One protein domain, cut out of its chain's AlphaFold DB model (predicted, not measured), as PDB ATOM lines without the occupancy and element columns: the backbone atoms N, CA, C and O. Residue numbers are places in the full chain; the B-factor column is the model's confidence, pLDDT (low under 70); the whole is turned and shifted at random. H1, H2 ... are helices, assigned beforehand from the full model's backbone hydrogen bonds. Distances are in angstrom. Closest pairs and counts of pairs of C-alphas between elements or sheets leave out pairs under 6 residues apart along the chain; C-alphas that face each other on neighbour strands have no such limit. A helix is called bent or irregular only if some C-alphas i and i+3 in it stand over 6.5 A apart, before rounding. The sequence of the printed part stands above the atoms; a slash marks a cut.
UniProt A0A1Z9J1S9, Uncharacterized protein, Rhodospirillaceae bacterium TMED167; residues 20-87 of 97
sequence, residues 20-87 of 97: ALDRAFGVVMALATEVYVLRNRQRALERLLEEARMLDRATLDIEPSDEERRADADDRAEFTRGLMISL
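What this domain is: This is residues 20 to 87 of the 97 residues of an uncharacterized protein of Rhodospirillaceae bacterium TMED167 (UniProt A0A1Z9J1S9). Picture an open, flat U with an empty middle: the long helix H1 makes one arm, the shorter helix H4 makes the other and runs back toward the side where H1 began, and the stretch with the small helices H2 and H3 makes the base. The two arms have no contact with each other. The printed part has 68 residues with four named helices, in the order H1, H2, H3, H4, and no named strand; its class is all helix. It is extended, with a radius of gyration of the C-alphas of 17.2 A, and spans 49 by 30 by 13 A.

How they stand to each other: Start with H1, residues 20 to 51; its residues 20 to 42 stand free. H2, residues 57 to 60, only just touches H1, with 3 pairs of C-alphas within 8 A; H1 touches it with residues 46 to 50 alone, and the closest C-alphas of the two are those of Glu 50 and Arg 57, 6.5 A apart. H3, residues 66 to 71, is apart from H1 and H2. H4, residues 73 to 87, meets H3 only through their link and is apart from H1 and H2. In H1 and H3 every O i to N i+4 pair is within hydrogen-bond range, in H4 9 of 11 are, and H2 is too short for such a pair.

Where its parts are: Find C-alpha 20 at (28.238, -30.076, 12.239); from there H1 runs 46.8 A to C-alpha 51 at (-8.330, -9.716, 33.268). H2 and H3 follow, 5.3 A and 8.7 A long. H4 runs 21.7 A and ends at C-alpha 87, at (33.956, -18.984, 28.133); it is neither bent nor irregular, but only just: C-alphas 83 and 86 are 6.4 A apart.

The domain as a whole: The two C-alphas farthest apart, those of Ala 20 and Arg 53, are 49.3 A apart. The printed part has no cut, and its three links are tight. The mean pLDDT of the printed part is 92.6, and no printed residue is under 70.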
ATOM      1  N   ALA A  20      28.552 -30.184  10.818       90.31
ATOM      2  CA  ALA A  20      28.238 -30.076  12.239       90.31
ATOM      3  C   ALA A  20      27.740 -28.675  12.623       90.31
ATOM      4  O   ALA A  20      26.898 -28.566  13.516       90.31
ATOM      5  N   LEU A  21      28.201 -27.626  11.932       92.31
ATOM      6  CA  LEU A  21      27.746 -26.255  12.163       92.31
ATOM      7  C   LEU A  21      26.311 -26.056  11.684       92.31
ATOM      8  O   LEU A  21      25.514 -25.490  12.428       92.31
ATOM      9  N   ASP A  22      25.951 -26.585  10.513       89.38
ATOM     10  CA  ASP A  22      24.567 -26.567  10.022       89.38
ATOM     11  C   ASP A  22      23.607 -27.214  11.029       89.38
ATOM     12  O   ASP A  22      22.603 -26.616  11.420       89.38
ATOM     13  N   ARG A  23      23.965 -28.394  11.556       88.62
ATOM     14  CA  ARG A  23      23.171 -29.077  12.591       88.62
ATOM     15  C   ARG A  23      23.091 -28.283  13.893       88.62
ATOM     16  O   ARG A  23      22.016 -28.197  14.486       88.62
ATOM     17  N   ALA A  24      24.202 -27.698  14.343       92.00
ATOM     18  CA  ALA A  24      24.222 -26.869  15.545       92.00
ATOM     19  C   ALA A  24      23.315 -25.639  15.389       92.00
ATOM     20  O   ALA A  24      22.514 -25.350  16.279       92.00
ATOM     21  N   PHE A  25      23.366 -24.962  14.238       91.81
ATOM     22  CA  PHE A  25      22.458 -23.860  13.923       91.81
ATOM     23  C   PHE A  25      21.004 -24.322  13.817       91.81
ATOM     24  O   PHE A  25      20.126 -23.636  14.335       91.81
ATOM     25  N   GLY A  26      20.735 -25.499  13.248       89.75
ATOM     26  CA  GLY A  26      19.404 -26.108  13.251       89.75
ATOM     27  C   GLY A  26      18.831 -26.248  14.666       89.75
ATOM     28  O   GLY A  26      17.697 -25.841  14.922       89.75
ATOM     29  N   VAL A  27      19.641 -26.723  15.620       92.62
ATOM     30  CA  VAL A  27      19.258 -26.790  17.043       92.62
ATOM     31  C   VAL A  27      19.024 -25.394  17.630       92.62
ATOM     32  O   VAL A  27      18.022 -25.187  18.311       92.62
ATOM     33  N   VAL A  28      19.893 -24.416  17.349       95.50
ATOM     34  CA  VAL A  28      19.717 -23.025  17.814       95.50
ATOM     35  C   VAL A  28      18.409 -22.420  17.293       95.50
ATOM     36  O   VAL A  28      17.679 -21.791  18.058       95.50
ATOM     37  N   MET A  29      18.068 -22.641  16.023       92.56
ATOM     38  CA  MET A  29      16.824 -22.148  15.422       92.56
ATOM     39  C   MET A  29      15.581 -22.826  16.014       92.56
ATOM     40  O   MET A  29      14.568 -22.159  16.257       92.56
ATOM     41  N   ALA A  30      15.657 -24.127  16.307       94.12
ATOM     42  CA  ALA A  30      14.600 -24.834  17.027       94.12
ATOM     43  C   ALA A  30      14.416 -24.255  18.441       94.12
ATOM     44  O   ALA A  30      13.301 -23.907  18.826       94.12
ATOM     45  N   LEU A  31      15.508 -24.043  19.184       96.12
ATOM     46  CA  LEU A  31      15.465 -23.417  20.508       96.12
ATOM     47  C   LEU A  31      14.902 -21.990  20.458       96.12
ATOM     48  O   LEU A  31      14.098 -21.626  21.311       96.12
ATOM     49  N   ALA A  32      15.259 -21.188  19.451       93.94
ATOM     50  CA  ALA A  32      14.702 -19.847  19.270       93.94
ATOM     51  C   ALA A  32      13.175 -19.878  19.064       93.94
ATOM     52  O   ALA A  32      12.454 -19.041  19.616       93.94
ATOM     53  N   THR A  33      12.679 -20.871  18.319       95.62
ATOM     54  CA  THR A  33      11.240 -21.114  18.144       95.62
ATOM     55  C   THR A  33      10.570 -21.445  19.476       95.62
ATOM     56  O   THR A  33       9.575 -20.814  19.837       95.62
ATOM     57  N   GLU A  34      11.143 -22.364  20.253       97.19
ATOM     58  CA  GLU A  34      10.612 -22.733  21.570       97.19
ATOM     59  C   GLU A  34      10.616 -21.549  22.552       97.19
ATOM     60  O   GLU A  34       9.631 -21.313  23.254       97.19
ATOM     61  N   VAL A  35      11.670 -20.724  22.549       97.81
ATOM     62  CA  VAL A  35      11.725 -19.480  23.338       97.81
ATOM     63  C   VAL A  35      10.572 -18.546  22.965       97.81
ATOM     64  O   VAL A  35       9.935 -17.965  23.846       97.81
ATOM     65  N   TYR A  36      10.252 -18.408  21.677       96.69
ATOM     66  CA  TYR A  36       9.111 -17.598  21.254       96.69
ATOM     67  C   TYR A  36       7.776 -18.175  21.749       96.69
ATOM     68  O   TYR A  36       6.926 -17.422  22.236       96.69
ATOM     69  N   VAL A  37       7.594 -19.497  21.680       97.56
ATOM     70  CA  VAL A  37       6.399 -20.178  22.206       97.56
ATOM     71  C   VAL A  37       6.246 -19.925  23.707       97.56
ATOM     72  O   VAL A  37       5.156 -19.560  24.159       97.56
ATOM     73  N   LEU A  38       7.330 -20.036  24.480       98.00
ATOM     74  CA  LEU A  38       7.331 -19.734  25.913       98.00
ATOM     75  C   LEU A  38       6.952 -18.274  26.188       98.00
ATOM     76  O   LEU A  38       6.064 -18.025  27.002       98.00
ATOM     77  N   ARG A  39       7.529 -17.315  25.454       97.00
ATOM     78  CA  ARG A  39       7.165 -15.889  25.570       97.00
ATOM     79  C   ARG A  39       5.693 -15.638  25.245       97.00
ATOM     80  O   ARG A  39       5.055 -14.803  25.882       97.00
ATOM     81  N   ASN A  40       5.131 -16.343  24.264       97.62
ATOM     82  CA  ASN A  40       3.713 -16.220  23.931       97.62
ATOM     83  C   ASN A  40       2.824 -16.759  25.065       97.62
ATOM     84  O   ASN A  40       1.882 -16.085  25.487       97.62
ATOM     85  N   ARG A  41       3.172 -17.923  25.625       97.88
ATOM     86  CA  ARG A  41       2.481 -18.489  26.793       97.88
ATOM     87  C   ARG A  41       2.562 -17.562  28.004       97.88
ATOM     88  O   ARG A  41       1.539 -17.337  28.638       97.88
ATOM     89  N   GLN A  42       3.726 -16.972  28.278       96.75
ATOM     90  CA  GLN A  42       3.893 -15.983  29.345       96.75
ATOM     91  C   GLN A  42       2.959 -14.782  29.144       96.75
ATOM     92  O   GLN A  42       2.182 -14.454  30.034       96.75
ATOM     93  N   ARG A  43       2.930 -14.194  27.941       95.56
ATOM     94  CA  ARG A  43       2.005 -13.091  27.621       95.56
ATOM     95  C   ARG A  43       0.535 -13.484  27.768       95.56
ATOM     96  O   ARG A  43      -0.292 -12.634  28.073       95.56
ATOM     97  N   ALA A  44       0.180 -14.736  27.480       96.81
ATOM     98  CA  ALA A  44      -1.180 -15.227  27.685       96.81
ATOM     99  C   ALA A  44      -1.531 -15.310  29.176       96.81
ATOM    100  O   ALA A  44      -2.622 -14.896  29.553       96.81
ATOM    101  N   LEU A  45      -0.602 -15.782  30.012       97.12
ATOM    102  CA  LEU A  45      -0.769 -15.798  31.466       97.12
ATOM    103  C   LEU A  45      -0.907 -14.382  32.034       97.12
ATOM    104  O   LEU A  45      -1.839 -14.133  32.788       97.12
ATOM    105  N   GLU A  46      -0.043 -13.450  31.625       95.88
ATOM    106  CA  GLU A  46      -0.120 -12.039  32.031       95.88
ATOM    107  C   GLU A  46      -1.494 -11.431  31.712       95.88
ATOM    108  O   GLU A  46      -2.102 -10.824  32.588       95.88
ATOM    109  N   ARG A  47      -2.025 -11.658  30.497       95.25
ATOM    110  CA  ARG A  47      -3.371 -11.188  30.112       95.25
ATOM    111  C   ARG A  47      -4.471 -11.776  30.991       95.25
ATOM    112  O   ARG A  47      -5.334 -11.040  31.446       95.25
ATOM    113  N   LEU A  48      -4.439 -13.085  31.248       97.06
ATOM    114  CA  LEU A  48      -5.448 -13.742  32.087       97.06
ATOM    115  C   LEU A  48      -5.417 -13.222  33.531       97.06
ATOM    116  O   LEU A  48      -6.466 -13.054  34.150       97.06
ATOM    117  N   LEU A  49      -4.225 -12.956  34.071       96.88
ATOM    118  CA  LEU A  49      -4.060 -12.407  35.418       96.88
ATOM    119  C   LEU A  49      -4.503 -10.939  35.500       96.88
ATOM    120  O   LEU A  49      -5.110 -10.544  36.495       96.88
ATOM    121  N   GLU A  50      -4.248 -10.149  34.459       96.19
ATOM    122  CA  GLU A  50      -4.731  -8.770  34.337       96.19
ATOM    123  C   GLU A  50      -6.265  -8.712  34.216       96.19
ATOM    124  O   GLU A  50      -6.917  -7.965  34.944       96.19
ATOM    125  N   GLU A  51      -6.869  -9.564  33.380       96.56
ATOM    126  CA  GLU A  51      -8.330  -9.716  33.268       96.56
ATOM    127  C   GLU A  51      -8.967 -10.117  34.610       96.56
ATOM    128  O   GLU A  51     -10.032  -9.613  34.979       96.56
ATOM    129  N   ALA A  52      -8.282 -10.969  35.381       97.25
ATOM    130  CA  ALA A  52      -8.664 -11.349  36.739       97.25
ATOM    131  C   ALA A  52      -8.355 -10.273  37.802       97.25
ATOM    132  O   ALA A  52      -8.647 -10.483  38.981       97.25
ATOM    133  N   ARG A  53      -7.786  -9.124  37.408       95.56
ATOM    134  CA  ARG A  53      -7.355  -8.018  38.284       95.56
ATOM    135  C   ARG A  53      -6.361  -8.442  39.374       95.56
ATOM    136  O   ARG A  53      -6.357  -7.867  40.461       95.56
ATOM    137  N   MET A  54      -5.542  -9.456  39.100       96.25
ATOM    138  CA  MET A  54      -4.515  -9.960  40.022       96.25
ATOM    139  C   MET A  54      -3.175  -9.237  39.877       96.25
ATOM    140  O   MET A  54      -2.390  -9.220  40.821       96.25
ATOM    141  N   LEU A  55      -2.910  -8.658  38.708       93.25
ATOM    142  CA  LEU A  55      -1.741  -7.827  38.442       93.25
ATOM    143  C   LEU A  55      -2.106  -6.690  37.492       93.25
ATOM    144  O   LEU A  55      -3.097  -6.778  36.766       93.25
ATOM    145  N   ASP A  56      -1.279  -5.651  37.488       92.19
ATOM    146  CA  ASP A  56      -1.242  -4.649  36.430       92.19
ATOM    147  C   ASP A  56      -0.033  -4.937  35.543       92.19
ATOM    148  O   ASP A  56       1.108  -4.979  36.014       92.19
ATOM    149  N   ARG A  57      -0.277  -5.150  34.251       88.12
ATOM    150  CA  ARG A  57       0.788  -5.502  33.320       88.12
ATOM    151  C   ARG A  57       1.758  -4.347  33.101       88.12
ATOM    152  O   ARG A  57       2.943  -4.603  32.922       88.12
ATOM    153  N   ALA A  58       1.293  -3.099  33.189       89.44
ATOM    154  CA  ALA A  58       2.164  -1.934  33.064       89.44
ATOM    155  C   ALA A  58       3.220  -1.886  34.177       89.44
ATOM    156  O   ALA A  58       4.323  -1.406  33.940       89.44
ATOM    157  N   THR A  59       2.913  -2.435  35.357       89.50
ATOM    158  CA  THR A  59       3.862  -2.537  36.473       89.50
ATOM    159  C   THR A  59       5.025  -3.487  36.158       89.50
ATOM    160  O   THR A  59       6.141  -3.247  36.608       89.50
ATOM    161  N   LEU A  60       4.802  -4.531  35.348       86.81
ATOM    162  CA  LEU A  60       5.845  -5.494  34.963       86.81
ATOM    163  C   LEU A  60       6.872  -4.921  33.974       86.81
ATOM    164  O   LEU A  60       7.982  -5.435  33.891       86.81
ATOM    165  N   ASP A  61       6.504  -3.880  33.223       86.50
ATOM    166  CA  ASP A  61       7.373  -3.239  32.226       86.50
ATOM    167  C   ASP A  61       8.232  -2.104  32.828       86.50
ATOM    168  O   ASP A  61       8.999  -1.453  32.114       86.50
ATOM    169  N   ILE A  62       8.102  -1.835  34.131       91.50
ATOM    170  CA  ILE A  62       8.856  -0.785  34.824       91.50
ATOM    171  C   ILE A  62      10.276  -1.280  35.122       91.50
ATOM    172  O   ILE A  62      10.492  -2.429  35.499       91.50
ATOM    173  N   GLU A  63      11.254  -0.384  34.981       89.38
ATOM    174  CA  GLU A  63      12.633  -0.662  35.383       89.38
ATOM    175  C   GLU A  63      12.705  -0.949  36.897       89.38
ATOM    176  O   GLU A  63      12.201  -0.137  37.682       89.38
ATOM    177  N   PRO A  64      13.374  -2.034  37.333       90.50
ATOM    178  CA  PRO A  64      13.516  -2.343  38.749       90.50
ATOM    179  C   PRO A  64      14.161  -1.196  39.538       90.50
ATOM    180  O   PRO A  64      15.174  -0.596  39.139       90.50
ATOM    181  N   SER A  65      13.598  -0.914  40.709       93.06
ATOM    182  CA  SER A  65      14.111   0.087  41.643       93.06
ATOM    183  C   SER A  65      15.522  -0.255  42.142       93.06
ATOM    184  O   SER A  65      16.004  -1.383  42.039       93.06
ATOM    185  N   ASP A  66      16.212   0.725  42.739       94.75
ATOM    186  CA  ASP A  66      17.507   0.478  43.391       94.75
ATOM    187  C   ASP A  66      17.407  -0.571  44.508       94.75
ATOM    188  O   ASP A  66      18.381  -1.265  44.795       94.75
ATOM    189  N   GLU A  67      16.265  -0.663  45.191       95.19
ATOM    190  CA  GLU A  67      16.024  -1.665  46.231       95.19
ATOM    191  C   GLU A  67      15.882  -3.070  45.641       95.19
ATOM    192  O   GLU A  67      16.632  -3.957  46.043       95.19
ATOM    193  N   GLU A  68      15.040  -3.246  44.622       92.50
ATOM    194  CA  GLU A  68      14.875  -4.525  43.914       92.50
ATOM    195  C   GLU A  68      16.192  -4.981  43.269       92.50
ATOM    196  O   GLU A  68      16.634  -6.108  43.474       92.50
ATOM    197  N   ARG A  69      16.927  -4.077  42.604       90.94
ATOM    198  CA  ARG A  69      18.243  -4.408  42.024       90.94
ATOM    199  C   ARG A  69      19.271  -4.863  43.057       90.94
ATOM    200  O   ARG A  69      20.166  -5.641  42.708       90.94
ATOM    201  N   ARG A  70      19.199  -4.345  44.288       94.56
ATOM    202  CA  ARG A  70      20.057  -4.783  45.398       94.56
ATOM    203  C   ARG A  70      19.600  -6.130  45.946       94.56
ATOM    204  O   ARG A  70      20.465  -6.953  46.222       94.56
ATOM    205  N   ALA A  71      18.293  -6.359  46.057       94.75
ATOM    206  CA  ALA A  71      17.738  -7.644  46.476       94.75
ATOM    207  C   ALA A  71      18.126  -8.776  45.505       94.75
ATOM    208  O   ALA A  71      18.557  -9.837  45.946       94.75
ATOM    209  N   ASP A  72      18.102  -8.505  44.200       93.19
ATOM    210  CA  ASP A  72      18.420  -9.490  43.156       93.19
ATOM    211  C   ASP A  72      19.924  -9.574  42.827       93.19
ATOM    212  O   ASP A  72      20.330 -10.228  41.864       93.19
ATOM    213  N   ALA A  73      20.786  -8.856  43.557       92.38
ATOM    214  CA  ALA A  73      22.202  -8.733  43.204       92.38
ATOM    215  C   ALA A  73      22.939 -10.078  43.214       92.38
ATOM    216  O   ALA A  73      23.719 -10.348  42.294       92.38
ATOM    217  N   ASP A  74      22.668 -10.907  44.221       94.50
ATOM    218  CA  ASP A  74      23.318 -12.204  44.390       94.50
ATOM    219  C   ASP A  74      22.856 -13.206  43.323       94.50
ATOM    220  O   ASP A  74      23.698 -13.838  42.681       94.50
ATOM    221  N   ASP A  75      21.549 -13.271  43.049       93.44
ATOM    222  CA  ASP A  75      20.974 -14.127  41.998       93.44
ATOM    223  C   ASP A  75      21.537 -13.770  40.613       93.44
ATOM    224  O   ASP A  75      22.070 -14.623  39.897       93.44
ATOM    225  N   ARG A  76      21.565 -12.475  40.261       90.44
ATOM    226  CA  ARG A  76      22.190 -12.036  39.003       90.44
ATOM    227  C   ARG A  76      23.673 -12.391  38.930       90.44
ATOM    228  O   ARG A  76      24.167 -12.705  37.842       90.44
ATOM    229  N   ALA A  77      24.410 -12.288  40.037       92.56
ATOM    230  CA  ALA A  77      25.830 -12.625  40.070       92.56
ATOM    231  C   ALA A  77      26.051 -14.131  39.856       92.56
ATOM    232  O   ALA A  77      26.968 -14.514  39.120       92.56
ATOM    233  N   GLU A  78      25.208 -14.978  40.446       92.19
ATOM    234  CA  GLU A  78      25.215 -16.425  40.231       92.19
ATOM    235  C   GLU A  78      24.881 -16.774  38.777       92.19
ATOM    236  O   GLU A  78      25.663 -17.463  38.112       92.19
ATOM    237  N   PHE A  79      23.797 -16.213  38.241       89.50
ATOM    238  CA  PHE A  79      23.397 -16.405  36.850       89.50
ATOM    239  C   PHE A  79      24.499 -15.981  35.867       89.50
ATOM    240  O   PHE A  79      24.881 -16.740  34.973       89.50
ATOM    241  N   THR A  80      25.087 -14.796  36.072       90.06
ATOM    242  CA  THR A  80      26.183 -14.284  35.233       90.06
ATOM    243  C   THR A  80      27.390 -15.215  35.281       90.06
ATOM    244  O   THR A  80      27.968 -15.541  34.244       90.06
ATOM    245  N   ARG A  81      27.768 -15.689  36.474       88.19
ATOM    246  CA  ARG A  81      28.866 -16.649  36.635       88.19
ATOM    247  C   ARG A  81      28.589 -17.942  35.868       88.19
ATOM    248  O   ARG A  81      29.494 -18.439  35.197       88.19
ATOM    249  N   GLY A  82      27.359 -18.450  35.936       84.38
ATOM    250  CA  GLY A  82      26.913 -19.627  35.193       84.38
ATOM    251  C   GLY A  82      27.047 -19.459  33.678       84.38
ATOM    252  O   GLY A  82      27.560 -20.353  33.013       84.38
ATOM    253  N   LEU A  83      26.687 -18.297  33.124       83.25
ATOM    254  CA  LEU A  83      26.880 -18.015  31.695       83.25
ATOM    255  C   LEU A  83      28.364 -17.974  31.309       83.25
ATOM    256  O   LEU A  83      28.786 -18.588  30.325       83.25
ATOM    257  N   MET A  84      29.169 -17.263  32.102       86.94
ATOM    258  CA  MET A  84      30.583 -17.034  31.802       86.94
ATOM    259  C   MET A  84      31.442 -18.294  31.944       86.94
ATOM    260  O   MET A  84      32.524 -18.348  31.360       86.94
ATOM    261  N   ILE A  85      30.987 -19.320  32.674       85.69
ATOM    262  CA  ILE A  85      31.773 -20.543  32.902       85.69
ATOM    263  C   ILE A  85      32.171 -21.233  31.591       85.69
ATOM    264  O   ILE A  85      33.288 -21.737  31.466       85.69
ATOM    265  N   SER A  86      31.286 -21.179  30.593       77.56
ATOM    266  CA  SER A  86      31.499 -21.741  29.257       77.56
ATOM    267  C   SER A  86      32.636 -21.055  28.488       77.56
ATOM    268  O   SER A  86      33.299 -21.689  27.671       77.56
ATOM    269  N   LEU A  87      32.923 -19.785  28.796       81.38
ATOM    270  CA  LEU A  87      33.956 -18.984  28.133       81.38
ATOM    271  C   LEU A  87      35.355 -19.208  28.718       81.38
ATOM    272  O   LEU A  87      36.346 -18.779  28.135       81.38
TER     273      LEU A  87